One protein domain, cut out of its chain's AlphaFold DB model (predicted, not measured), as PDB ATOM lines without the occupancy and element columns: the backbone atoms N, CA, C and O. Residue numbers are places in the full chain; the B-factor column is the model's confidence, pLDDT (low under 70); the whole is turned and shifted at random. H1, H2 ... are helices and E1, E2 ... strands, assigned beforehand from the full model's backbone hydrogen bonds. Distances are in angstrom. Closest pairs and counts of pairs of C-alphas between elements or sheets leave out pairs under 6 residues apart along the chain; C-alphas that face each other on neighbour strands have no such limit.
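This is residues 36 to 109 of the 554 residues of the protein "uncharacterized protein CG45076-like isoform X2" of Bicyclus anynana (UniProt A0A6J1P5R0). The printed part is an open hook: the long helix H3 makes one limb, H2 makes a corner at its beginning, and the chain between H2 and H1 swings round an empty middle to the other limb, made of H1 and then E1 with a loop at the far end. H3 sticks out as a long arm, and H1 stays well away from it. The printed part has 74 residues with one named strand and three named helices, in the order E1, H1, H2, H3, and its class is mostly helix. The whole is extended, with a radius of gyration of the C-alphas of 17.5 A, and the C-alphas span 51 by 39 by 26 A.

H3, the longest helix, is residues 84 to 108 and measures 35.6 A from first to last C-alpha, from C-alpha 84 at (54.727, 28.478, 14.673) to C-alpha 108 at (24.744, 10.279, 8.309). Before it comes H2, residues 76 to 82, 9.7 A long. H1 is residues 54 to 66 and measures 18.1 A. E1 is residues 48 to 50, 6.3 A long, and begins at C-alpha 48 at (41.015, 26.317, -16.034). Residues 36 to 47 hold no named element.

H3 and H2 are close but not clearly touching, with 2 pairs of C-alphas within 8 A. Their closest C-alphas, those of Phe 80 and Thr 86, are 7.0 A apart. They run the same way at a steep tilt of 49 degrees. H1 touches no helix: it is apart from H2 and from H3. E1 is apart from H1, H2 and H3. E1 pairs with no named strand, but residues 36 to 37 form a short antiparallel pairing with residues 48 to 49 of E1. In H1, H2 and H3 every O i to N i+4 pair is within hydrogen-bond range.

The two C-alphas farthest apart, those of Leu 72 and Ser 109, are 51.2 A apart. The printed part has no cut. The links from E1 to H1 and from H2 to H3 are tight, with 3 residues and 1 residue between the elements, and the link from H1 to H2 is short, with 9 residues. Residues 58 to 80 stand free, and so do residues 82 to 89 and residues 91 to 109. The mean pLDDT of the printed part is 75.2. It is under 70 at residues 36 to 51, 53 to 54, 66 and 68 to 74 of the model.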
ATOM      1  N   ARG A  36      42.061  19.741 -14.304       54.16
ATOM      2  CA  ARG A  36      41.053  20.757 -13.980       54.16
ATOM      3  C   ARG A  36      41.456  21.433 -12.678       54.16
ATOM      4  O   ARG A  36      41.555  20.756 -11.662       54.16
ATOM      5  N   LEU A  37      41.657  22.744 -12.725       57.41
ATOM      6  CA  LEU A  37      41.854  23.575 -11.540       57.41
ATOM      7  C   LEU A  37      40.549  24.321 -11.257       57.41
ATOM      8  O   LEU A  37      39.976  24.912 -12.177       57.41
ATOM      9  N   ALA A  38      40.068  24.263 -10.016       55.00
ATOM     10  CA  ALA A  38      38.897  25.000  -9.555       55.00
ATOM     11  C   ALA A  38      39.322  25.994  -8.468       55.00
ATOM     12  O   ALA A  38      40.015  25.622  -7.527       55.00
ATOM     13  N   THR A  39      38.906  27.253  -8.597       52.31
ATOM     14  CA  THR A  39      39.093  28.275  -7.561       52.31
ATOM     15  C   THR A  39      37.861  28.309  -6.654       52.31
ATOM     16  O   THR A  39      36.762  28.631  -7.113       52.31
ATOM     17  N   TYR A  40      38.033  27.956  -5.380       50.03
ATOM     18  CA  TYR A  40      37.078  28.225  -4.292       50.03
ATOM     19  C   TYR A  40      37.390  29.606  -3.663       50.03
ATOM     20  O   TYR A  40      38.535  30.045  -3.795       50.03
ATOM     21  N   PRO A  41      36.446  30.313  -2.994       53.16
ATOM     22  CA  PRO A  41      35.170  29.817  -2.474       53.16
ATOM     23  C   PRO A  41      33.880  30.474  -3.003       53.16
ATOM     24  O   PRO A  41      32.808  29.965  -2.688       53.16
ATOM     25  N   GLU A  42      33.932  31.538  -3.813       46.44
ATOM     26  CA  GLU A  42      32.718  32.207  -4.317       46.44
ATOM     27  C   GLU A  42      32.543  32.054  -5.840       46.44
ATOM     28  O   GLU A  42      33.508  32.208  -6.595       46.44
ATOM     29  N   PRO A  43      31.328  31.719  -6.316       55.09
ATOM     30  CA  PRO A  43      31.042  31.576  -7.737       55.09
ATOM     31  C   PRO A  43      31.079  32.926  -8.478       55.09
ATOM     32  O   PRO A  43      30.695  33.951  -7.912       55.09
ATOM     33  N   PRO A  44      31.456  32.926  -9.772       53.03
ATOM     34  CA  PRO A  44      31.601  31.752 -10.638       53.03
ATOM     35  C   PRO A  44      32.986  31.082 -10.564       53.03
ATOM     36  O   PRO A  44      34.019  31.711 -10.768       53.03
ATOM     37  N   HIS A  45      33.002  29.760 -10.358       55.94
ATOM     38  CA  HIS A  45      34.229  28.963 -10.405       55.94
ATOM     39  C   HIS A  45      34.799  28.944 -11.830       55.94
ATOM     40  O   HIS A  45      34.231  28.326 -12.736       55.94
ATOM     41  N   HIS A  46      35.945  29.585 -12.038       56.53
ATOM     42  CA  HIS A  46      36.661  29.495 -13.303       56.53
ATOM     43  C   HIS A  46      37.395  28.153 -13.384       56.53
ATOM     44  O   HIS A  46      38.402  27.932 -12.715       56.53
ATOM     45  N   ILE A  47      36.881  27.234 -14.207       58.88
ATOM     46  CA  ILE A  47      37.540  25.951 -14.474       58.88
ATOM     47  C   ILE A  47      38.615  26.172 -15.536       58.88
ATOM     48  O   ILE A  47      38.314  26.255 -16.730       58.88
ATOM     49  N   VAL A  48      39.876  26.222 -15.112       60.53
ATOM     50  CA  VAL A  48      41.015  26.317 -16.034       60.53
ATOM     51  C   VAL A  48      41.448  24.908 -16.435       60.53
ATOM     52  O   VAL A  48      41.680  24.043 -15.588       60.53
ATOM     53  N   ARG A  49      41.528  24.662 -17.748       61.25
ATOM     54  CA  ARG A  49      42.015  23.399 -18.323       61.25
ATOM     55  C   ARG A  49      43.462  23.576 -18.746       61.25
ATOM     56  O   ARG A  49      43.732  24.303 -19.699       61.25
ATOM     57  N   VAL A  50      44.374  22.882 -18.077       65.06
ATOM     58  CA  VAL A  50      45.806  22.956 -18.380       65.06
ATOM     59  C   VAL A  50      46.270  21.614 -18.954       65.06
ATOM     60  O   VAL A  50      45.870  20.548 -18.488       65.06
ATOM     61  N   ARG A  51      47.098  21.645 -20.008       68.69
ATOM     62  CA  ARG A  51      47.724  20.447 -20.606       68.69
ATOM     63  C   ARG A  51      49.080  20.169 -19.962       68.69
ATOM     64  O   ARG A  51      50.098  20.084 -20.642       68.69
ATOM     65  N   VAL A  52      49.107  20.094 -18.640       72.44
ATOM     66  CA  VAL A  52      50.337  19.880 -17.874       72.44
ATOM     67  C   VAL A  52      50.087  18.772 -16.857       72.44
ATOM     68  O   VAL A  52      48.994  18.665 -16.292       72.44
ATOM     69  N   ARG A  53      51.091  17.906 -16.665       69.94
ATOM     70  CA  ARG A  53      51.022  16.796 -15.705       69.94
ATOM     71  C   ARG A  53      50.819  17.348 -14.282       69.94
ATOM     72  O   ARG A  53      51.470  18.335 -13.942       69.94
ATOM     73  N   PRO A  54      49.993  16.702 -13.437       68.62
ATOM     74  CA  PRO A  54      49.760  17.129 -12.056       68.62
ATOM     75  C   PRO A  54      51.041  17.370 -11.253       68.62
ATOM     76  O   PRO A  54      51.131  18.363 -10.548       68.62
ATOM     77  N   SER A  55      52.058  16.519 -11.421       73.44
ATOM     78  CA  SER A  55      53.344  16.645 -10.721       73.44
ATOM     79  C   SER A  55      54.086  17.944 -11.034       73.44
ATOM     80  O   SER A  55      54.737  18.509 -10.165       73.44
ATOM     81  N   VAL A  56      53.970  18.448 -12.265       77.31
ATOM     82  CA  VAL A  56      54.579  19.721 -12.668       77.31
ATOM     83  C   VAL A  56      53.816  20.890 -12.047       77.31
ATOM     84  O   VAL A  56      54.433  21.855 -11.616       77.31
ATOM     85  N   ILE A  57      52.488  20.785 -11.949       75.00
ATOM     86  CA  ILE A  57      51.658  21.796 -11.281       75.00
ATOM     87  C   ILE A  57      51.968  21.827  -9.784       75.00
ATOM     88  O   ILE A  57      52.202  22.904  -9.256       75.00
ATOM     89  N   LEU A  58      52.026  20.669  -9.120       74.12
ATOM     90  CA  LEU A  58      52.374  20.569  -7.700       74.12
ATOM     91  C   LEU A  58      53.767  21.134  -7.428       74.12
ATOM     92  O   LEU A  58      53.906  21.995  -6.574       74.12
ATOM     93  N   ARG A  59      54.766  20.771  -8.239       76.56
ATOM     94  CA  ARG A  59      56.122  21.321  -8.120       76.56
ATOM     95  C   ARG A  59      56.160  22.844  -8.268       76.56
ATOM     96  O   ARG A  59      56.931  23.500  -7.575       76.56
ATOM     97  N   GLU A  60      55.373  23.417  -9.179       77.12
ATOM     98  CA  GLU A  60      55.283  24.875  -9.319       77.12
ATOM     99  C   GLU A  60      54.487  25.519  -8.176       77.12
ATOM    100  O   GLU A  60      54.849  26.607  -7.737       77.12
ATOM    101  N   LEU A  61      53.448  24.864  -7.648       76.81
ATOM    102  CA  LEU A  61      52.723  25.332  -6.463       76.81
ATOM    103  C   LEU A  61      53.620  25.323  -5.223       76.81
ATOM    104  O   LEU A  61      53.672  26.334  -4.528       76.81
ATOM    105  N   ASP A  62      54.392  24.258  -5.011       72.50
ATOM    106  CA  ASP A  62      55.401  24.168  -3.954       72.50
ATOM    107  C   ASP A  62      56.452  25.259  -4.149       72.50
ATOM    108  O   ASP A  62      56.722  26.054  -3.251       72.50
ATOM    109  N   ARG A  63      56.987  25.395  -5.368       78.88
ATOM    110  CA  ARG A  63      57.925  26.472  -5.687       78.88
ATOM    111  C   ARG A  63      57.336  27.840  -5.362       78.88
ATOM    112  O   ARG A  63      58.062  28.665  -4.831       78.88
ATOM    113  N   ILE A  64      56.068  28.110  -5.676       73.44
ATOM    114  CA  ILE A  64      55.396  29.385  -5.378       73.44
ATOM    115  C   ILE A  64      55.189  29.571  -3.870       73.44
ATOM    116  O   ILE A  64      55.397  30.685  -3.386       73.44
ATOM    117  N   ALA A  65      54.801  28.517  -3.149       72.44
ATOM    118  CA  ALA A  65      54.593  28.529  -1.704       72.44
ATOM    119  C   ALA A  65      55.895  28.822  -0.945       72.44
ATOM    120  O   ALA A  65      55.898  29.617  -0.008       72.44
ATOM    121  N   TYR A  66      57.013  28.255  -1.407       69.81
ATOM    122  CA  TYR A  66      58.336  28.418  -0.796       69.81
ATOM    123  C   TYR A  66      59.196  29.509  -1.449       69.81
ATOM    124  O   TYR A  66      60.318  29.775  -1.011       69.81
ATOM    125  N   ARG A  67      58.701  30.185  -2.494       72.25
ATOM    126  CA  ARG A  67      59.424  31.298  -3.118       72.25
ATOM    127  C   ARG A  67      59.472  32.462  -2.140       72.25
ATOM    128  O   ARG A  67      58.457  33.116  -1.900       72.25
ATOM    129  N   ARG A  68      60.676  32.797  -1.667       57.72
ATOM    130  CA  ARG A  68      60.928  34.070  -0.980       57.72
ATOM    131  C   ARG A  68      60.578  35.212  -1.935       57.72
ATOM    132  O   ARG A  68      61.288  35.470  -2.907       57.72
ATOM    133  N   ARG A  69      59.433  35.853  -1.703       64.44
ATOM    134  CA  ARG A  69      59.065  37.090  -2.394       64.44
ATOM    135  C   ARG A  69      59.876  38.219  -1.760       64.44
ATOM    136  O   ARG A  69      59.914  38.273  -0.532       64.44
ATOM    137  N   PRO A  70      60.519  39.098  -2.544       60.03
ATOM    138  CA  PRO A  70      61.106  40.302  -1.978       60.03
ATOM    139  C   PRO A  70      59.960  41.129  -1.387       60.03
ATOM    140  O   PRO A  70      59.109  41.637  -2.115       60.03
ATOM    141  N   ALA A  71      59.881  41.169  -0.061       58.44
ATOM    142  CA  ALA A  71      58.944  42.027   0.640       58.44
ATOM    143  C   ALA A  71      59.548  43.433   0.668       58.44
ATOM    144  O   ALA A  71      60.706  43.598   1.046       58.44
ATOM    145  N   LEU A  72      58.779  44.440   0.247       64.50
ATOM    146  CA  LEU A  72      59.220  45.838   0.299       64.50
ATOM    147  C   LEU A  72      59.417  46.325   1.751       64.50
ATOM    148  O   LEU A  72      60.123  47.301   1.970       64.50
ATOM    149  N   ALA A  73      58.794  45.648   2.723       63.06
ATOM    150  CA  ALA A  73      58.966  45.850   4.157       63.06
ATOM    151  C   ALA A  73      58.549  44.582   4.925       63.06
ATOM    152  O   ALA A  73      57.644  43.864   4.496       63.06
ATOM    153  N   VAL A  74      59.195  44.324   6.065       67.81
ATOM    154  CA  VAL A  74      58.771  43.303   7.033       67.81
ATOM    155  C   VAL A  74      57.541  43.837   7.759       67.81
ATOM    156  O   VAL A  74      57.616  44.813   8.502       67.81
ATOM    157  N   THR A  75      56.380  43.247   7.492       79.06
ATOM    158  CA  THR A  75      55.141  43.582   8.196       79.06
ATOM    159  C   THR A  75      54.954  42.626   9.363       79.06
ATOM    160  O   THR A  75      54.808  41.429   9.140       79.06
ATOM    161  N   ALA A  76      54.850  43.154  10.585       81.81
ATOM    162  CA  ALA A  76      54.632  42.363  11.804       81.81
ATOM    163  C   ALA A  76      53.419  41.411  11.722       81.81
ATOM    164  O   ALA A  76      53.384  40.370  12.370       81.81
ATOM    165  N   LEU A  77      52.427  41.745  10.889       82.12
ATOM    166  CA  LEU A  77      51.271  40.892  10.615       82.12
ATOM    167  C   LEU A  77      51.655  39.585   9.896       82.12
ATOM    168  O   LEU A  77      51.121  38.528  10.213       82.12
ATOM    169  N   ASP A  78      52.579  39.656   8.937       79.56
ATOM    170  CA  ASP A  78      53.056  38.484   8.194       79.56
ATOM    171  C   ASP A  78      53.910  37.585   9.088       79.56
ATOM    172  O   ASP A  78      53.811  36.366   8.984       79.56
ATOM    173  N   ASP A  79      54.707  38.167   9.986       82.38
ATOM    174  CA  ASP A  79      55.493  37.403  10.957       82.38
ATOM    175  C   ASP A  79      54.587  36.710  11.974       82.38
ATOM    176  O   ASP A  79      54.795  35.539  12.279       82.38
ATOM    177  N   PHE A  80      53.511  37.378  12.406       86.44
ATOM    178  CA  PHE A  80      52.480  36.759  13.234       86.44
ATOM    179  C   PHE A  80      51.823  35.567  12.528       86.44
ATOM    180  O   PHE A  80      51.756  34.494  13.109       86.44
ATOM    181  N   TYR A  81      51.401  35.691  11.265       83.06
ATOM    182  CA  TYR A  81      50.825  34.558  10.516       83.06
ATOM    183  C   TYR A  81      51.840  33.463  10.154       83.06
ATOM    184  O   TYR A  81      51.460  32.347   9.799       83.06
ATOM    185  N   ARG A  82      53.138  33.773  10.190       80.44
ATOM    186  CA  ARG A  82      54.211  32.803   9.947       80.44
ATOM    187  C   ARG A  82      54.734  32.158  11.220       80.44
ATOM    188  O   ARG A  82      55.445  31.155  11.081       80.44
ATOM    189  N   SER A  83      54.407  32.704  12.391       88.69
ATOM    190  CA  SER A  83      54.817  32.152  13.675       88.69
ATOM    191  C   SER A  83      54.323  30.714  13.808       88.69
ATOM    192  O   SER A  83      53.284  30.323  13.271       88.69
ATOM    193  N   GLU A  84      55.091  29.886  14.504       89.06
ATOM    194  CA  GLU A  84      54.727  28.478  14.673       89.06
ATOM    195  C   GLU A  84      53.444  28.323  15.490       89.06
ATOM    196  O   GLU A  84      52.618  27.473  15.179       89.06
ATOM    197  N   SER A  85      53.224  29.219  16.454       91.00
ATOM    198  CA  SER A  85      52.012  29.256  17.272       91.00
ATOM    199  C   SER A  85      50.736  29.447  16.449       91.00
ATOM    200  O   SER A  85      49.741  28.764  16.693       91.00
ATOM    201  N   THR A  86      50.741  30.340  15.455       90.75
ATOM    202  CA  THR A  86      49.558  30.579  14.615       90.75
ATOM    203  C   THR A  86      49.341  29.450  13.621       90.75
ATOM    204  O   THR A  86      48.199  29.037  13.426       90.75
ATOM    205  N   LYS A  87      50.412  28.884  13.055       87.94
ATOM    206  CA  LYS A  87      50.332  27.696  12.190       87.94
ATOM    207  C   LYS A  87      49.803  26.474  12.934       87.94
ATOM    208  O   LYS A  87      48.875  25.842  12.443       87.94
ATOM    209  N   ALA A  88      50.340  26.181  14.117       90.62
ATOM    210  CA  ALA A  88      49.899  25.066  14.949       90.62
ATOM    211  C   ALA A  88      48.416  25.210  15.312       90.62
ATOM    212  O   ALA A  88      47.638  24.278  15.112       90.62
ATOM    213  N   PHE A  89      47.999  26.410  15.732       94.81
ATOM    214  CA  PHE A  89      46.592  26.703  15.992       94.81
ATOM    215  C   PHE A  89      45.724  26.494  14.742       94.81
ATOM    216  O   PHE A  89      44.681  25.842  14.803       94.81
ATOM    217  N   GLU A  90      46.138  27.009  13.581       90.69
ATOM    218  CA  GLU A  90      45.401  26.811  12.333       90.69
ATOM    219  C   GLU A  90      45.295  25.331  11.940       90.69
ATOM    220  O   GLU A  90      44.210  24.892  11.548       90.69
ATOM    221  N   ASP A  91      46.368  24.556  12.074       90.00
ATOM    222  CA  ASP A  91      46.391  23.131  11.746       90.00
ATOM    223  C   ASP A  91      45.520  22.309  12.701       90.00
ATOM    224  O   ASP A  91      44.754  21.455  12.246       90.00
ATOM    225  N   GLU A  92      45.513  22.632  13.996       94.62
ATOM    226  CA  GLU A  92      44.571  22.055  14.958       94.62
ATOM    227  C   GLU A  92      43.124  22.396  14.599       94.62
ATOM    228  O   GLU A  92      42.271  21.504  14.540       94.62
ATOM    229  N   THR A  93      42.821  23.659  14.265       96.06
ATOM    230  CA  THR A  93      41.457  24.016  13.847       96.06
ATOM    231  C   THR A  93      41.038  23.297  12.561       96.06
ATOM    232  O   THR A  93      39.872  22.912  12.429       96.06
ATOM    233  N   ARG A  94      41.958  23.079  11.610       89.81
ATOM    234  CA  ARG A  94      41.695  22.295  10.391       89.81
ATOM    235  C   ARG A  94      41.446  20.831  10.720       89.81
ATOM    236  O   ARG A  94      40.478  20.272  10.205       89.81
ATOM    237  N   ARG A  95      42.252  20.236  11.599       91.12
ATOM    238  CA  ARG A  95      42.086  18.854  12.059       91.12
ATOM    239  C   ARG A  95      40.729  18.655  12.729       91.12
ATOM    240  O   ARG A  95      39.980  17.778  12.315       91.12
ATOM    241  N   ILE A  96      40.342  19.541  13.647       93.56
ATOM    242  CA  ILE A  96      39.028  19.494  14.309       93.56
ATOM    243  C   ILE A  96      37.890  19.599  13.283       93.56
ATOM    244  O   ILE A  96      36.904  18.864  13.357       93.56
ATOM    245  N   ARG A  97      38.002  20.482  12.280       94.06
ATOM    246  CA  ARG A  97      37.001  20.576  11.200       94.06
ATOM    247  C   ARG A  97      36.933  19.305  10.352       94.06
ATOM    248  O   ARG A  97      35.838  18.890   9.981       94.06
ATOM    249  N   ALA A  98      38.071  18.681  10.056       89.75
ATOM    250  CA  ALA A  98      38.118  17.425   9.315       89.75
ATOM    251  C   ALA A  98      37.494  16.274  10.119       89.75
ATOM    252  O   ALA A  98      36.646  15.548   9.597       89.75
ATOM    253  N   ASP A  99      37.831  16.164  11.404       88.69
ATOM    254  CA  ASP A  99      37.315  15.129  12.301       88.69
ATOM    255  C   ASP A  99      35.808  15.282  12.518       88.69
ATOM    256  O   ASP A  99      35.053  14.312  12.425       88.69
ATOM    257  N   THR A 100      35.332  16.513  12.722       93.38
ATOM    258  CA  THR A 100      33.896  16.799  12.847       93.38
ATOM    259  C   THR A 100      33.139  16.515  11.549       93.38
ATOM    260  O   THR A 100      32.061  15.921  11.595       93.38
ATOM    261  N   ALA A 101      33.695  16.857  10.383       89.12
ATOM    262  CA  ALA A 101      33.103  16.512   9.092       89.12
ATOM    263  C   ALA A 101      33.055  14.992   8.867       89.12
ATOM    264  O   ALA A 101      32.027  14.470   8.431       89.12
ATOM    265  N   SER A 102      34.127  14.276   9.216       82.31
ATOM    266  CA  SER A 102      34.204  12.811   9.165       82.31
ATOM    267  C   SER A 102      33.162  12.164  10.081       82.31
ATOM    268  O   SER A 102      32.403  11.294   9.651       82.31
ATOM    269  N   LEU A 103      33.031  12.657  11.316       84.88
ATOM    270  CA  LEU A 103      32.034  12.199  12.281       84.88
ATOM    271  C   LEU A 103      30.611  12.444  11.779       84.88
ATOM    272  O   LEU A 103      29.781  11.538  11.829       84.88
ATOM    273  N   LEU A 104      30.320  13.636  11.252       86.81
ATOM    274  CA  LEU A 104      29.013  13.948  10.675       86.81
ATOM    275  C   LEU A 104      28.714  13.076   9.456       86.81
ATOM    276  O   LEU A 104      27.578  12.627   9.289       86.81
ATOM    277  N   HIS A 105      29.715  12.808   8.616       83.19
ATOM    278  CA  HIS A 105      29.552  11.917   7.480       83.19
ATOM    279  C   HIS A 105      29.258  10.490   7.939       83.19
ATOM    280  O   HIS A 105      28.345   9.867   7.402       83.19
ATOM    281  N   ARG A 106      29.959  10.009   8.969       76.75
ATOM    282  CA  ARG A 106      29.763   8.690   9.573       76.75
ATOM    283  C   ARG A 106      28.417   8.549  10.281       76.75
ATOM    284  O   ARG A 106      27.788   7.505  10.196       76.75
ATOM    285  N   ALA A 107      27.955   9.596  10.958       80.31
ATOM    286  CA  ALA A 107      26.647   9.612  11.605       80.31
ATOM    287  C   ALA A 107      25.500   9.608  10.580       80.31
ATOM    288  O   ALA A 107      24.425   9.077  10.850       80.31
ATOM    289  N   ARG A 108      25.723  10.212   9.405       82.88
ATOM    290  CA  ARG A 108      24.744  10.279   8.309       82.88
ATOM    291  C   ARG A 108      24.852   9.119   7.323       82.88
ATOM    292  O   ARG A 108      23.915   8.909   6.555       82.88
ATOM    293  N   SER A 109      25.969   8.394   7.294       78.12
ATOM    294  CA  SER A 109      26.121   7.243   6.415       78.12
ATOM    295  C   SER A 109      25.250   6.098   6.923       78.12
ATOM    296  O   SER A 109      25.195   5.781   8.112       78.12
TER     297      SER A 109